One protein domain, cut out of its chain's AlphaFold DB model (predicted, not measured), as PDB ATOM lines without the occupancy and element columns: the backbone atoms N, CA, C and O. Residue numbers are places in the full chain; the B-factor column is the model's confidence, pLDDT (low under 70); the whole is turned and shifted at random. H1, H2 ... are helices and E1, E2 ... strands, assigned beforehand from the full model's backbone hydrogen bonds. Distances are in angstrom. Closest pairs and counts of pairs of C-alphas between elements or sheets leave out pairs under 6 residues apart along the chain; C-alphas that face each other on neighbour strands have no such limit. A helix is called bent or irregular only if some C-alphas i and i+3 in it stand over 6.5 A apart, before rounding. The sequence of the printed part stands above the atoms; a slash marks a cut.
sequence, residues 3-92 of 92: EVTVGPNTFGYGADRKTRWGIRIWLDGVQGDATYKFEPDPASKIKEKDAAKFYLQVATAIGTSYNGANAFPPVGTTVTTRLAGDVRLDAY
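What this domain is: This is residues 3 to 92 of the 92 residues of an uncharacterized protein of Cellulomonas xylanilytica (UniProt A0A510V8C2). One antiparallel sheet of six strands curls like part of a barrel round a single long helix, H1, which fills the hollow of the sheet. The meander E1 to E4, each strand the antiparallel neighbour of the one before, makes one part of the wall, and the hairpin E5 and E6 continues it beside E4. The printed part has 90 residues, with named elements in the order E1, E2, E3, E4, H1, E5, E6 and the sheet in the order E1, E2, E3, E4, E6, E5. The class is mixed, helices and strands; the whole is compact, with a radius of gyration of the C-alphas of 12.0 A and spans of 34 by 23 by 22 A.

How they stand to each other: The strongly twisted sheet has the edge strands E1, residues 3 to 6, and E5, residues 78 to 81. E2, residues 9 to 16, is the antiparallel neighbour of E1, with N 4 of E1 and O 11 of E2 within hydrogen-bond range at 2.8 A. E3, residues 22 to 27, pairs with E2 through N 14 and O 24, 2.8 A. E4, residues 33 to 39, pairs with E3 through N 25 and O 34, 2.8 A, and, staggered, with E6, residues 85 to 90, through N 39 and O 88, 3.0 A. E5 and E6 have N 79 and O 87 at 2.8 A. H1, residues 48 to 69, is on one face of the sheet, in two layers; its closest C-alphas to E1 are Gly 63 and Val 6, 5.8 A, and to E5 Gln 57 and Thr 81, 6.0 A. E4, H1 and E5 form a split strand-helix-strand unit, two strands of one sheet with a helix between them along the chain and E6 between them in the sheet, and its crossover is left-handed. In H1, 16 of 18 O i to N i+4 pairs are within hydrogen-bond range.

Where its parts are: E2 spans 21.6 A, E4 19.5 A and E3 17.0 A; E6 spans 15.6 A, E1 9.8 A and E5 9.7 A. H1 runs 31.8 A from C-alpha 48 at (-0.021, -32.175, -45.559) to C-alpha 69 at (13.681, -51.176, -23.997), and is irregular, with C-alphas 49 and 52 at 7.0 A. E1 begins at C-alpha 3, (-3.426, -45.623, -32.701).

The domain as a whole: The two C-alphas farthest apart are those of Gly 29 and Ser 44, 35.1 A. The printed part has no cut, and no link is long. Confidence is under 70 at residues 17 to 19 and residue 31.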
ATOM      1  N   GLU A   3      -4.020 -44.536 -33.479       89.94
ATOM      2  CA  GLU A   3      -3.426 -45.623 -32.701       89.94
ATOM      3  C   GLU A   3      -2.555 -46.489 -33.606       89.94
ATOM      4  O   GLU A   3      -2.781 -46.577 -34.818       89.94
ATOM      5  N   VAL A   4      -1.519 -47.088 -33.029       90.06
ATOM      6  CA  VAL A   4      -0.657 -48.054 -33.702       90.06
ATOM      7  C   VAL A   4      -0.327 -49.197 -32.756       90.06
ATOM      8  O   VAL A   4       0.188 -48.994 -31.658       90.06
ATOM      9  N   THR A   5      -0.606 -50.419 -33.193       89.19
ATOM     10  CA  THR A   5      -0.198 -51.624 -32.473       89.19
ATOM     11  C   THR A   5       1.178 -52.051 -32.964       89.19
ATOM     12  O   THR A   5       1.373 -52.307 -34.153       89.19
ATOM     13  N   VAL A   6       2.138 -52.124 -32.046       86.31
ATOM     14  CA  VAL A   6       3.489 -52.623 -32.308       86.31
ATOM     15  C   VAL A   6       3.737 -53.774 -31.346       86.31
ATOM     16  O   VAL A   6       3.780 -53.577 -30.134       86.31
ATOM     17  N   GLY A   7       3.906 -54.988 -31.872       85.25
ATOM     18  CA  GLY A   7       4.042 -56.185 -31.038       85.25
ATOM     19  C   GLY A   7       2.829 -56.364 -30.104       85.25
ATOM     20  O   GLY A   7       1.704 -56.320 -30.598       85.25
ATOM     21  N   PRO A   8       3.031 -56.560 -28.786       86.44
ATOM     22  CA  PRO A   8       1.934 -56.730 -27.827       86.44
ATOM     23  C   PRO A   8       1.309 -55.409 -27.345       86.44
ATOM     24  O   PRO A   8       0.313 -55.443 -26.631       86.44
ATOM     25  N   ASN A   9       1.892 -54.260 -27.697       87.75
ATOM     26  CA  ASN A   9       1.544 -52.960 -27.132       87.75
ATOM     27  C   ASN A   9       0.793 -52.090 -28.152       87.75
ATOM     28  O   ASN A   9       1.203 -51.981 -29.313       87.75
ATOM     29  N   THR A  10      -0.281 -51.433 -27.709       90.00
ATOM     30  CA  THR A  10      -1.043 -50.465 -28.513       90.00
ATOM     31  C   THR A  10      -0.732 -49.048 -28.053       90.00
ATOM     32  O   THR A  10      -1.060 -48.652 -26.937       90.00
ATOM     33  N   PHE A  11      -0.094 -48.276 -28.929       90.25
ATOM     34  CA  PHE A  11       0.298 -46.900 -28.666       90.25
ATOM     35  C   PHE A  11      -0.704 -45.936 -29.294       90.25
ATOM     36  O   PHE A  11      -0.927 -45.956 -30.507       90.25
ATOM     37  N   GLY A  12      -1.266 -45.050 -28.482       91.88
ATOM     38  CA  GLY A  12      -1.982 -43.880 -28.964       91.88
ATOM     39  C   GLY A  12      -0.992 -42.786 -29.346       91.88
ATOM     40  O   GLY A  12       0.001 -42.562 -28.659       91.88
ATOM     41  N   TYR A  13      -1.239 -42.095 -30.453       91.56
ATOM     42  CA  TYR A  13      -0.444 -40.950 -30.867       91.56
ATOM     43  C   TYR A  13      -1.306 -39.824 -31.441       91.56
ATOM     44  O   TYR A  13      -2.404 -40.010 -31.979       91.56
ATOM     45  N   GLY A  14      -0.786 -38.609 -31.326       89.69
ATOM     46  CA  GLY A  14      -1.408 -37.395 -31.821       89.69
ATOM     47  C   GLY A  14      -0.360 -36.424 -32.334       89.69
ATOM     48  O   GLY A  14       0.716 -36.290 -31.757       89.69
ATOM     49  N   ALA A  15      -0.683 -35.738 -33.426       88.31
ATOM     50  CA  ALA A  15       0.116 -34.614 -33.878       88.31
ATOM     51  C   ALA A  15      -0.002 -33.481 -32.850       88.31
ATOM     52  O   ALA A  15      -1.101 -32.973 -32.620       88.31
ATOM     53  N   ASP A  16       1.116 -33.074 -32.259       84.75
ATOM     54  CA  ASP A  16       1.191 -31.823 -31.517       84.75
ATOM     55  C   ASP A  16       1.709 -30.750 -32.477       84.75
ATOM     56  O   ASP A  16       2.874 -30.737 -32.869       84.75
ATOM     57  N   ARG A  17       0.789 -29.901 -32.942       68.19
ATOM     58  CA  ARG A  17       1.047 -28.838 -33.925       68.19
ATOM     59  C   ARG A  17       0.914 -27.436 -33.334       68.19
ATOM     60  O   ARG A  17       0.736 -26.486 -34.090       68.19
ATOM     61  N   LYS A  18       0.971 -27.273 -32.003       63.12
ATOM     62  CA  LYS A  18       0.709 -25.963 -31.372       63.12
ATOM     63  C   LYS A  18       1.617 -24.838 -31.885       63.12
ATOM     64  O   LYS A  18       1.150 -23.713 -32.016       63.12
ATOM     65  N   THR A  19       2.877 -25.133 -32.202       58.72
ATOM     66  CA  THR A  19       3.837 -24.152 -32.754       58.72
ATOM     67  C   THR A  19       4.854 -24.743 -33.736       58.72
ATOM     68  O   THR A  19       5.468 -23.992 -34.491       58.72
ATOM     69  N   ARG A  20       5.043 -26.069 -33.747       76.00
ATOM     70  CA  ARG A  20       5.955 -26.818 -34.630       76.00
ATOM     71  C   ARG A  20       5.391 -28.206 -34.908       76.00
ATOM     72  O   ARG A  20       4.448 -28.620 -34.239       76.00
ATOM     73  N   TRP A  21       5.967 -28.930 -35.863       86.06
ATOM     74  CA  TRP A  21       5.659 -30.345 -36.035       86.06
ATOM     75  C   TRP A  21       6.251 -31.159 -34.880       86.06
ATOM     76  O   TRP A  21       7.468 -31.281 -34.750       86.06
ATOM     77  N   GLY A  22       5.381 -31.757 -34.074       89.25
ATOM     78  CA  GLY A  22       5.758 -32.759 -33.089       89.25
ATOM     79  C   GLY A  22       4.680 -33.813 -32.909       89.25
ATOM     80  O   GLY A  22       3.603 -33.749 -33.512       89.25
ATOM     81  N   ILE A  23       5.003 -34.828 -32.119       90.56
ATOM     82  CA  ILE A  23       4.144 -35.969 -31.825       90.56
ATOM     83  C   ILE A  23       4.057 -36.164 -30.320       90.56
ATOM     84  O   ILE A  23       5.070 -36.198 -29.624       90.56
ATOM     85  N   ARG A  24       2.835 -36.340 -29.837       91.56
ATOM     86  CA  ARG A  24       2.562 -36.914 -28.526       91.56
ATOM     87  C   ARG A  24       2.246 -38.387 -28.720       91.56
ATOM     88  O   ARG A  24       1.432 -38.716 -29.579       91.56
ATOM     89  N   ILE A  25       2.873 -39.257 -27.946       91.38
ATOM     90  CA  ILE A  25       2.646 -40.701 -27.956       91.38
ATOM     91  C   ILE A  25       2.465 -41.195 -26.524       91.38
ATOM     92  O   ILE A  25       3.158 -40.755 -25.614       91.38
ATOM     93  N   TRP A  26       1.515 -42.090 -26.316       91.06
ATOM     94  CA  TRP A  26       1.205 -42.692 -25.027       91.06
ATOM     95  C   TRP A  26       0.877 -44.166 -25.232       91.06
ATOM     96  O   TRP A  26       0.501 -44.587 -26.326       91.06
ATOM     97  N   LEU A  27       1.059 -44.961 -24.188       88.44
ATOM     98  CA  LEU A  27       0.721 -46.379 -24.204       88.44
ATOM     99  C   LEU A  27      -0.640 -46.560 -23.532       88.44
ATOM    100  O   LEU A  27      -0.858 -46.041 -22.436       88.44
ATOM    101  N   ASP A  28      -1.560 -47.261 -24.193       80.19
ATOM    102  CA  ASP A  28      -2.879 -47.512 -23.617       80.19
ATOM    103  C   ASP A  28      -2.755 -48.344 -22.328       80.19
ATOM    104  O   ASP A  28      -1.968 -49.291 -22.253       80.19
ATOM    105  N   GLY A  29      -3.476 -47.944 -21.280       71.44
ATOM    106  CA  GLY A  29      -3.422 -48.602 -19.972       71.44
ATOM    107  C   GLY A  29      -2.179 -48.308 -19.118       71.44
ATOM    108  O   GLY A  29      -2.103 -48.810 -17.996       71.44
ATOM    109  N   VAL A  30      -1.232 -47.478 -19.578       76.44
ATOM    110  CA  VAL A  30      -0.044 -47.082 -18.801       76.44
ATOM    111  C   VAL A  30      -0.040 -45.580 -18.526       76.44
ATOM    112  O   VAL A  30      -0.293 -44.754 -19.402       76.44
ATOM    113  N   GLN A  31       0.277 -45.206 -17.284       65.75
ATOM    114  CA  GLN A  31       0.462 -43.810 -16.900       65.75
ATOM    115  C   GLN A  31       1.815 -43.313 -17.430       65.75
ATOM    116  O   GLN A  31       2.858 -43.519 -16.814       65.75
ATOM    117  N   GLY A  32       1.803 -42.698 -18.610       71.31
ATOM    118  CA  GLY A  32       2.988 -42.096 -19.212       71.31
ATOM    119  C   GLY A  32       2.748 -41.700 -20.662       71.31
ATOM    120  O   GLY A  32       2.404 -42.536 -21.496       71.31
ATOM    121  N   ASP A  33       2.963 -40.423 -20.966       85.44
ATOM    122  CA  ASP A  33       3.022 -39.923 -22.332       85.44
ATOM    123  C   ASP A  33       4.376 -39.272 -22.604       85.44
ATOM    124  O   ASP A  33       4.992 -38.674 -21.723       85.44
ATOM    125  N   ALA A  34       4.849 -39.428 -23.832       88.62
ATOM    126  CA  ALA A  34       6.051 -38.795 -24.326       88.62
ATOM    127  C   ALA A  34       5.680 -37.831 -25.449       88.62
ATOM    128  O   ALA A  34       4.921 -38.169 -26.359       88.62
ATOM    129  N   THR A  35       6.229 -36.624 -25.389       90.56
ATOM    130  CA  THR A  35       6.003 -35.599 -26.406       90.56
ATOM    131  C   THR A  35       7.341 -35.196 -27.006       90.56
ATOM    132  O   THR A  35       8.253 -34.809 -26.278       90.56
ATOM    133  N   TYR A  36       7.452 -35.291 -28.330       91.00
ATOM    134  CA  TYR A  36       8.673 -34.991 -29.074       91.00
ATOM    135  C   TYR A  36       8.414 -33.935 -30.136       91.00
ATOM    136  O   TYR A  36       7.457 -34.055 -30.905       91.00
ATOM    137  N   LYS A  37       9.301 -32.944 -30.231       91.62
ATOM    138  CA  LYS A  37       9.399 -32.085 -31.416       91.62
ATOM    139  C   LYS A  37      10.331 -32.741 -32.440       91.62
ATOM    140  O   LYS A  37      11.205 -33.525 -32.076       91.62
ATOM    141  N   PHE A  38      10.142 -32.433 -33.716       90.31
ATOM    142  CA  PHE A  38      10.946 -33.007 -34.795       90.31
ATOM    143  C   PHE A  38      12.028 -32.051 -35.289       90.31
ATOM    144  O   PHE A  38      11.728 -30.911 -35.647       90.31
ATOM    145  N   GLU A  39      13.270 -32.533 -35.366       88.12
ATOM    146  CA  GLU A  39      14.401 -31.790 -35.931       88.12
ATOM    147  C   GLU A  39      15.185 -32.634 -36.955       88.12
ATOM    148  O   GLU A  39      15.616 -33.739 -36.627       88.12
ATOM    149  N   PRO A  40      15.419 -32.155 -38.191       85.31
ATOM    150  CA  PRO A  40      14.923 -30.901 -38.769       85.31
ATOM    151  C   PRO A  40      13.396 -30.905 -38.959       85.31
ATOM    152  O   PRO A  40      12.787 -31.972 -39.026       85.31
ATOM    153  N   ASP A  41      12.788 -29.716 -39.070       85.56
ATOM    154  CA  ASP A  41      11.331 -29.587 -39.209       85.56
ATOM    155  C   ASP A  41      10.837 -30.305 -40.488       85.56
ATOM    156  O   ASP A  41      11.230 -29.938 -41.606       85.56
ATOM    157  N   PRO A  42       9.979 -31.333 -40.363       84.00
ATOM    158  CA  PRO A  42       9.461 -32.074 -41.500       84.00
ATOM    159  C   PRO A  42       8.504 -31.260 -42.384       84.00
ATOM    160  O   PRO A  42       8.243 -31.689 -43.509       84.00
ATOM    161  N   ALA A  43       8.011 -30.096 -41.941       82.94
ATOM    162  CA  ALA A  43       7.108 -29.233 -42.710       82.94
ATOM    163  C   ALA A  43       7.610 -28.948 -44.131       82.94
ATOM    164  O   ALA A  43       6.827 -28.892 -45.075       82.94
ATOM    165  N   SER A  44       8.925 -28.778 -44.290       81.50
ATOM    166  CA  SER A  44       9.539 -28.456 -45.582       81.50
ATOM    167  C   SER A  44       9.652 -29.659 -46.522       81.50
ATOM    168  O   SER A  44       9.859 -29.477 -47.719       81.50
ATOM    169  N   LYS A  45       9.542 -30.888 -46.001       82.19
ATOM    170  CA  LYS A  45       9.721 -32.137 -46.763       82.19
ATOM    171  C   LYS A  45       8.418 -32.898 -46.981       82.19
ATOM    172  O   LYS A  45       8.283 -33.609 -47.976       82.19
ATOM    173  N   ILE A  46       7.463 -32.772 -46.063       85.94
ATOM    174  CA  ILE A  46       6.251 -33.586 -46.044       85.94
ATOM    175  C   ILE A  46       5.049 -32.750 -46.463       85.94
ATOM    176  O   ILE A  46       4.753 -31.707 -45.886       85.94
ATOM    177  N   LYS A  47       4.300 -33.250 -47.448       84.31
ATOM    178  CA  LYS A  47       3.016 -32.661 -47.839       84.31
ATOM    179  C   LYS A  47       1.965 -32.945 -46.771       84.31
ATOM    180  O   LYS A  47       1.949 -34.019 -46.179       84.31
ATOM    181  N   GLU A  48       1.015 -32.037 -46.590       81.69
ATOM    182  CA  GLU A  48      -0.021 -32.175 -45.559       81.69
ATOM    183  C   GLU A  48      -0.826 -33.482 -45.667       81.69
ATOM    184  O   GLU A  48      -1.062 -34.147 -44.660       81.69
ATOM    185  N   LYS A  49      -1.129 -33.930 -46.893       83.94
ATOM    186  CA  LYS A  49      -1.784 -35.225 -47.159       83.94
ATOM    187  C   LYS A  49      -0.998 -36.448 -46.658       83.94
ATOM    188  O   LYS A  49      -1.579 -37.504 -46.431       83.94
ATOM    189  N   ASP A  50       0.319 -36.315 -46.515       88.44
ATOM    190  CA  ASP A  50       1.229 -37.373 -46.078       88.44
ATOM    191  C   ASP A  50       1.583 -37.241 -44.588       88.44
ATOM    192  O   ASP A  50       2.210 -38.137 -44.024       88.44
ATOM    193  N   ALA A  51       1.122 -36.181 -43.915       85.19
ATOM    194  CA  ALA A  51       1.372 -35.962 -42.495       85.19
ATOM    195  C   ALA A  51       0.886 -37.133 -41.636       85.19
ATOM    196  O   ALA A  51       1.639 -37.640 -40.812       85.19
ATOM    197  N   ALA A  52      -0.339 -37.617 -41.865       87.06
ATOM    198  CA  ALA A  52      -0.889 -38.752 -41.122       87.06
ATOM    199  C   ALA A  52      -0.017 -40.014 -41.265       87.06
ATOM    200  O   ALA A  52       0.259 -40.699 -40.282       87.06
ATOM    201  N   LYS A  53       0.488 -40.282 -42.477       89.94
ATOM    202  CA  LYS A  53       1.404 -41.403 -42.737       89.94
ATOM    203  C   LYS A  53       2.757 -41.207 -42.056       89.94
ATOM    204  O   LYS A  53       3.341 -42.179 -41.590       89.94
ATOM    205  N   PHE A  54       3.255 -39.976 -42.005       90.50
ATOM    206  CA  PHE A  54       4.497 -39.658 -41.309       90.50
ATOM    207  C   PHE A  54       4.373 -39.906 -39.808       90.50
ATOM    208  O   PHE A  54       5.188 -40.636 -39.251       90.50
ATOM    209  N   TYR A  55       3.317 -39.390 -39.174       90.81
ATOM    210  CA  TYR A  55       3.058 -39.632 -37.755       90.81
ATOM    211  C   TYR A  55       2.913 -41.119 -37.438       90.81
ATOM    212  O   TYR A  55       3.488 -41.581 -36.458       90.81
ATOM    213  N   LEU A  56       2.238 -41.884 -38.302       91.69
ATOM    214  CA  LEU A  56       2.153 -43.338 -38.168       91.69
ATOM    215  C   LEU A  56       3.538 -44.007 -38.214       91.69
ATOM    216  O   LEU A  56       3.825 -44.874 -37.393       91.69
ATOM    217  N   GLN A  57       4.408 -43.611 -39.150       92.75
ATOM    218  CA  GLN A  57       5.766 -44.166 -39.254       92.75
ATOM    219  C   GLN A  57       6.616 -43.837 -38.026       92.75
ATOM    220  O   GLN A  57       7.280 -44.722 -37.492       92.75
ATOM    221  N   VAL A  58       6.559 -42.590 -37.555       91.94
ATOM    222  CA  VAL A  58       7.254 -42.168 -36.336       91.94
ATOM    223  C   VAL A  58       6.738 -42.944 -35.125       91.94
ATOM    224  O   VAL A  58       7.536 -43.503 -34.380       91.94
ATOM    225  N   ALA A  59       5.418 -43.027 -34.943       92.12
ATOM    226  CA  ALA A  59       4.816 -43.755 -33.831       92.12
ATOM    227  C   ALA A  59       5.184 -45.244 -33.860       92.12
ATOM    228  O   ALA A  59       5.489 -45.819 -32.820       92.12
ATOM    229  N   THR A  60       5.243 -45.846 -35.053       92.81
ATOM    230  CA  THR A  60       5.713 -47.228 -35.228       92.81
ATOM    231  C   THR A  60       7.165 -47.373 -34.774       92.81
ATOM    232  O   THR A  60       7.461 -48.260 -33.981       92.81
ATOM    233  N   ALA A  61       8.067 -46.487 -35.213       92.19
ATOM    234  CA  ALA A  61       9.483 -46.526 -34.834       92.19
ATOM    235  C   ALA A  61       9.692 -46.330 -33.320       92.19
ATOM    236  O   ALA A  61      10.505 -47.025 -32.701       92.19
ATOM    237  N   ILE A  62       8.921 -45.426 -32.710       90.88
ATOM    238  CA  ILE A  62       8.922 -45.219 -31.261       90.88
ATOM    239  C   ILE A  62       8.401 -46.466 -30.541       90.88
ATOM    240  O   ILE A  62       9.053 -46.937 -29.613       90.88
ATOM    241  N   GLY A  63       7.274 -47.032 -30.978       90.12
ATOM    242  CA  GLY A  63       6.705 -48.247 -30.391       90.12
ATOM    243  C   GLY A  63       7.637 -49.454 -30.518       90.12
ATOM    244  O   GLY A  63       7.764 -50.244 -29.585       90.12
ATOM    245  N   THR A  64       8.369 -49.576 -31.631       90.69
ATOM    246  CA  THR A  64       9.403 -50.611 -31.797       90.69
ATOM    247  C   THR A  64      10.538 -50.418 -30.795       90.69
ATOM    248  O   THR A  64      10.961 -51.386 -30.166       90.69
ATOM    249  N   SER A  65      10.990 -49.176 -30.601       88.50
ATOM    250  CA  SER A  65      12.020 -48.847 -29.605       88.50
ATOM    251  C   SER A  65      11.538 -49.145 -28.183       88.50
ATOM    252  O   SER A  65      12.268 -49.744 -27.395       88.50
ATOM    253  N   TYR A  66      10.278 -48.814 -27.881       89.12
ATOM    254  CA  TYR A  66       9.653 -49.117 -26.598       89.12
ATOM    255  C   TYR A  66       9.608 -50.618 -26.334       89.12
ATOM    256  O   TYR A  66      10.017 -51.051 -25.269       89.12
ATOM    257  N   ASN A  67       9.188 -51.440 -27.296       85.81
ATOM    258  CA  ASN A  67       9.150 -52.893 -27.100       85.81
ATOM    259  C   ASN A  67      10.530 -53.522 -26.860       85.81
ATOM    260  O   ASN A  67      10.611 -54.579 -26.240       85.81
ATOM    261  N   GLY A  68      11.606 -52.899 -27.352       84.44
ATOM    262  CA  GLY A  68      12.974 -53.354 -27.100       84.44
ATOM    263  C   GLY A  68      13.524 -52.942 -25.730       84.44
ATOM    264  O   GLY A  68      14.321 -53.679 -25.155       84.44
ATOM    265  N   ALA A  69      13.111 -51.783 -25.207       84.81
ATOM    266  CA  ALA A  69      13.681 -51.176 -23.997       84.81
ATOM    267  C   ALA A  69      12.704 -51.065 -22.808       84.81
ATOM    268  O   ALA A  69      13.109 -50.654 -21.724       84.81
ATOM    269  N   ASN A  70      11.422 -51.392 -23.006       84.06
ATOM    270  CA  ASN A  70      10.292 -51.099 -22.111       84.06
ATOM    271  C   ASN A  70      10.231 -49.632 -21.639       84.06
ATOM    272  O   ASN A  70       9.772 -49.334 -20.538       84.06
ATOM    273  N   ALA A  71      10.707 -48.704 -22.470       87.69
ATOM    274  CA  ALA A  71      10.743 -47.278 -22.178       87.69
ATOM    275  C   ALA A  71      10.634 -46.463 -23.468       87.69
ATOM    276  O   ALA A  71      11.099 -46.886 -24.529       87.69
ATOM    277  N   PHE A  72      10.030 -45.276 -23.386       88.38
ATOM    278  CA  PHE A  72      10.011 -44.359 -24.521       88.38
ATOM    279  C   PHE A  72      11.443 -43.889 -24.854       88.38
ATOM    280  O   PHE A  72      12.249 -43.699 -23.940       88.38
ATOM    281  N   PRO A  73      11.778 -43.718 -26.145       89.62
ATOM    282  CA  PRO A  73      13.119 -43.345 -26.576       89.62
ATOM    283  C   PRO A  73      13.535 -41.985 -25.995       89.62
ATOM    284  O   PRO A  73      12.738 -41.054 -25.988       89.62
ATOM    285  N   PRO A  74      14.781 -41.822 -25.529       90.19
ATOM    286  CA  PRO A  74      15.225 -40.555 -24.967       90.19
ATOM    287  C   PRO A  74      15.250 -39.442 -26.023       90.19
ATOM    288  O   PRO A  74      15.410 -39.684 -27.224       90.19
ATOM    289  N   VAL A  75      15.160 -38.198 -25.554       89.50
ATOM    290  CA  VAL A  75      15.418 -36.999 -26.362       89.50
ATOM    291  C   VAL A  75      16.795 -37.108 -27.026       89.50
ATOM    292  O   VAL A  75      17.765 -37.540 -26.408       89.50
ATOM    293  N   GLY A  76      16.877 -36.731 -28.299       87.94
ATOM    294  CA  GLY A  76      18.052 -36.905 -29.149       87.94
ATOM    295  C   GLY A  76      18.034 -38.188 -29.987       87.94
ATOM    296  O   GLY A  76      18.893 -38.336 -30.854       87.94
ATOM    297  N   THR A  77      17.063 -39.088 -29.786       91.81
ATOM    298  CA  THR A  77      16.917 -40.302 -30.607       91.81
ATOM    299  C   THR A  77      16.518 -39.949 -32.035       91.81
ATOM    300  O   THR A  77      15.564 -39.206 -32.254       91.81
ATOM    301  N   THR A  78      17.209 -40.516 -33.020       92.19
ATOM    302  CA  THR A  78      16.852 -40.370 -34.435       92.19
ATOM    303  C   THR A  78      15.945 -41.512 -34.875       92.19
ATOM    304  O   THR A  78      16.274 -42.682 -34.691       92.19
ATOM    305  N   VAL A  79      14.812 -41.170 -35.485       89.31
ATOM    306  CA  VAL A  79      13.888 -42.107 -36.123       89.31
ATOM    307  C   VAL A  79      13.945 -41.942 -37.636       89.31
ATOM    308  O   VAL A  79      13.850 -40.835 -38.166       89.31
ATOM    309  N   THR A  80      14.075 -43.055 -38.348       87.75
ATOM    310  CA  THR A  80      14.073 -43.054 -39.811       87.75
ATOM    311  C   THR A  80      12.648 -43.221 -40.322       87.75
ATOM    312  O   THR A  80      11.963 -44.199 -40.021       87.75
ATOM    313  N   THR A  81      12.196 -42.277 -41.143       86.06
ATOM    314  CA  THR A  81      10.893 -42.320 -41.813       86.06
ATOM    315  C   THR A  81      11.085 -42.347 -43.323       86.06
ATOM    316  O   THR A  81      12.003 -41.731 -43.860       86.06
ATOM    317  N   ARG A  82      10.190 -43.014 -44.056       84.81
ATOM    318  CA  ARG A  82      10.238 -43.020 -45.529       84.81
ATOM    319  C   ARG A  82       9.866 -41.666 -46.140       84.81
ATOM    320  O   ARG A  82      10.167 -41.433 -47.302       84.81
ATOM    321  N   LEU A  83       9.168 -40.812 -45.388       83.19
ATOM    322  CA  LEU A  83       8.647 -39.535 -45.883       83.19
ATOM    323  C   LEU A  83       9.594 -38.357 -45.637       83.19
ATOM    324  O   LEU A  83       9.725 -37.505 -46.507       83.19
ATOM    325  N   ALA A  84      10.255 -38.302 -44.479       81.94
ATOM    326  CA  ALA A  84      11.145 -37.195 -44.120       81.94
ATOM    327  C   ALA A  84      12.634 -37.576 -44.127       81.94
ATOM    328  O   ALA A  84      13.492 -36.689 -44.058       81.94
ATOM    329  N   GLY A  85      12.931 -38.876 -44.219       86.81
ATOM    330  CA  GLY A  85      14.237 -39.436 -43.895       86.81
ATOM    331  C   GLY A  85      14.421 -39.523 -42.384       86.81
ATOM    332  O   GLY A  85      13.462 -39.774 -41.644       86.81
ATOM    333  N   ASP A  86      15.654 -39.300 -41.946       87.88
ATOM    334  CA  ASP A  86      16.026 -39.270 -40.537       87.88
ATOM    335  C   ASP A  86      15.534 -37.989 -39.860       87.88
ATOM    336  O   ASP A  86      15.802 -36.873 -40.318       87.88
ATOM    337  N   VAL A  87      14.801 -38.165 -38.764       89.69
ATOM    338  CA  VAL A  87      14.258 -37.087 -37.939       89.69
ATOM    339  C   VAL A  87      14.645 -37.348 -36.494       89.69
ATOM    340  O   VAL A  87      14.409 -38.433 -35.967       89.69
ATOM    341  N   ARG A  88      15.227 -36.352 -35.836       90.75
ATOM    342  CA  ARG A  88      15.540 -36.404 -34.413       90.75
ATOM    343  C   ARG A  88      14.304 -36.064 -33.589       90.75
ATOM    344  O   ARG A  88      13.621 -35.078 -33.862       90.75
ATOM    345  N   LEU A  89      14.044 -36.887 -32.581       91.00
ATOM    346  CA  LEU A  89      13.075 -36.645 -31.525       91.00
ATOM    347  C   LEU A  89      13.723 -35.729 -30.493       91.00
ATOM    348  O   LEU A  89      14.644 -36.141 -29.795       91.00
ATOM    349  N   ASP A  90      13.273 -34.488 -30.409       89.31
ATOM    350  CA  ASP A  90      13.818 -33.498 -29.487       89.31
ATOM    351  C   ASP A  90      12.783 -33.113 -28.412       89.31
ATOM    352  O   ASP A  90      11.588 -33.384 -28.564       89.31
ATOM    353  N   ALA A  91      13.228 -32.527 -27.300       83.88
ATOM    354  CA  ALA A  91      12.333 -32.073 -26.236       83.88
ATOM    355  C   ALA A  91      11.600 -30.811 -26.691       83.88
ATOM    356  O   ALA A  91      12.200 -29.980 -27.365       83.88
ATOM    357  N   TYR A  92      10.331 -30.641 -26.325       70.94
ATOM    358  CA  TYR A  92       9.645 -29.363 -26.550       70.94
ATOM    359  C   TYR A  92      10.338 -28.202 -25.832       70.94
ATOM    360  O   TYR A  92      10.733 -28.384 -24.660       70.94
TER     361      TYR A  92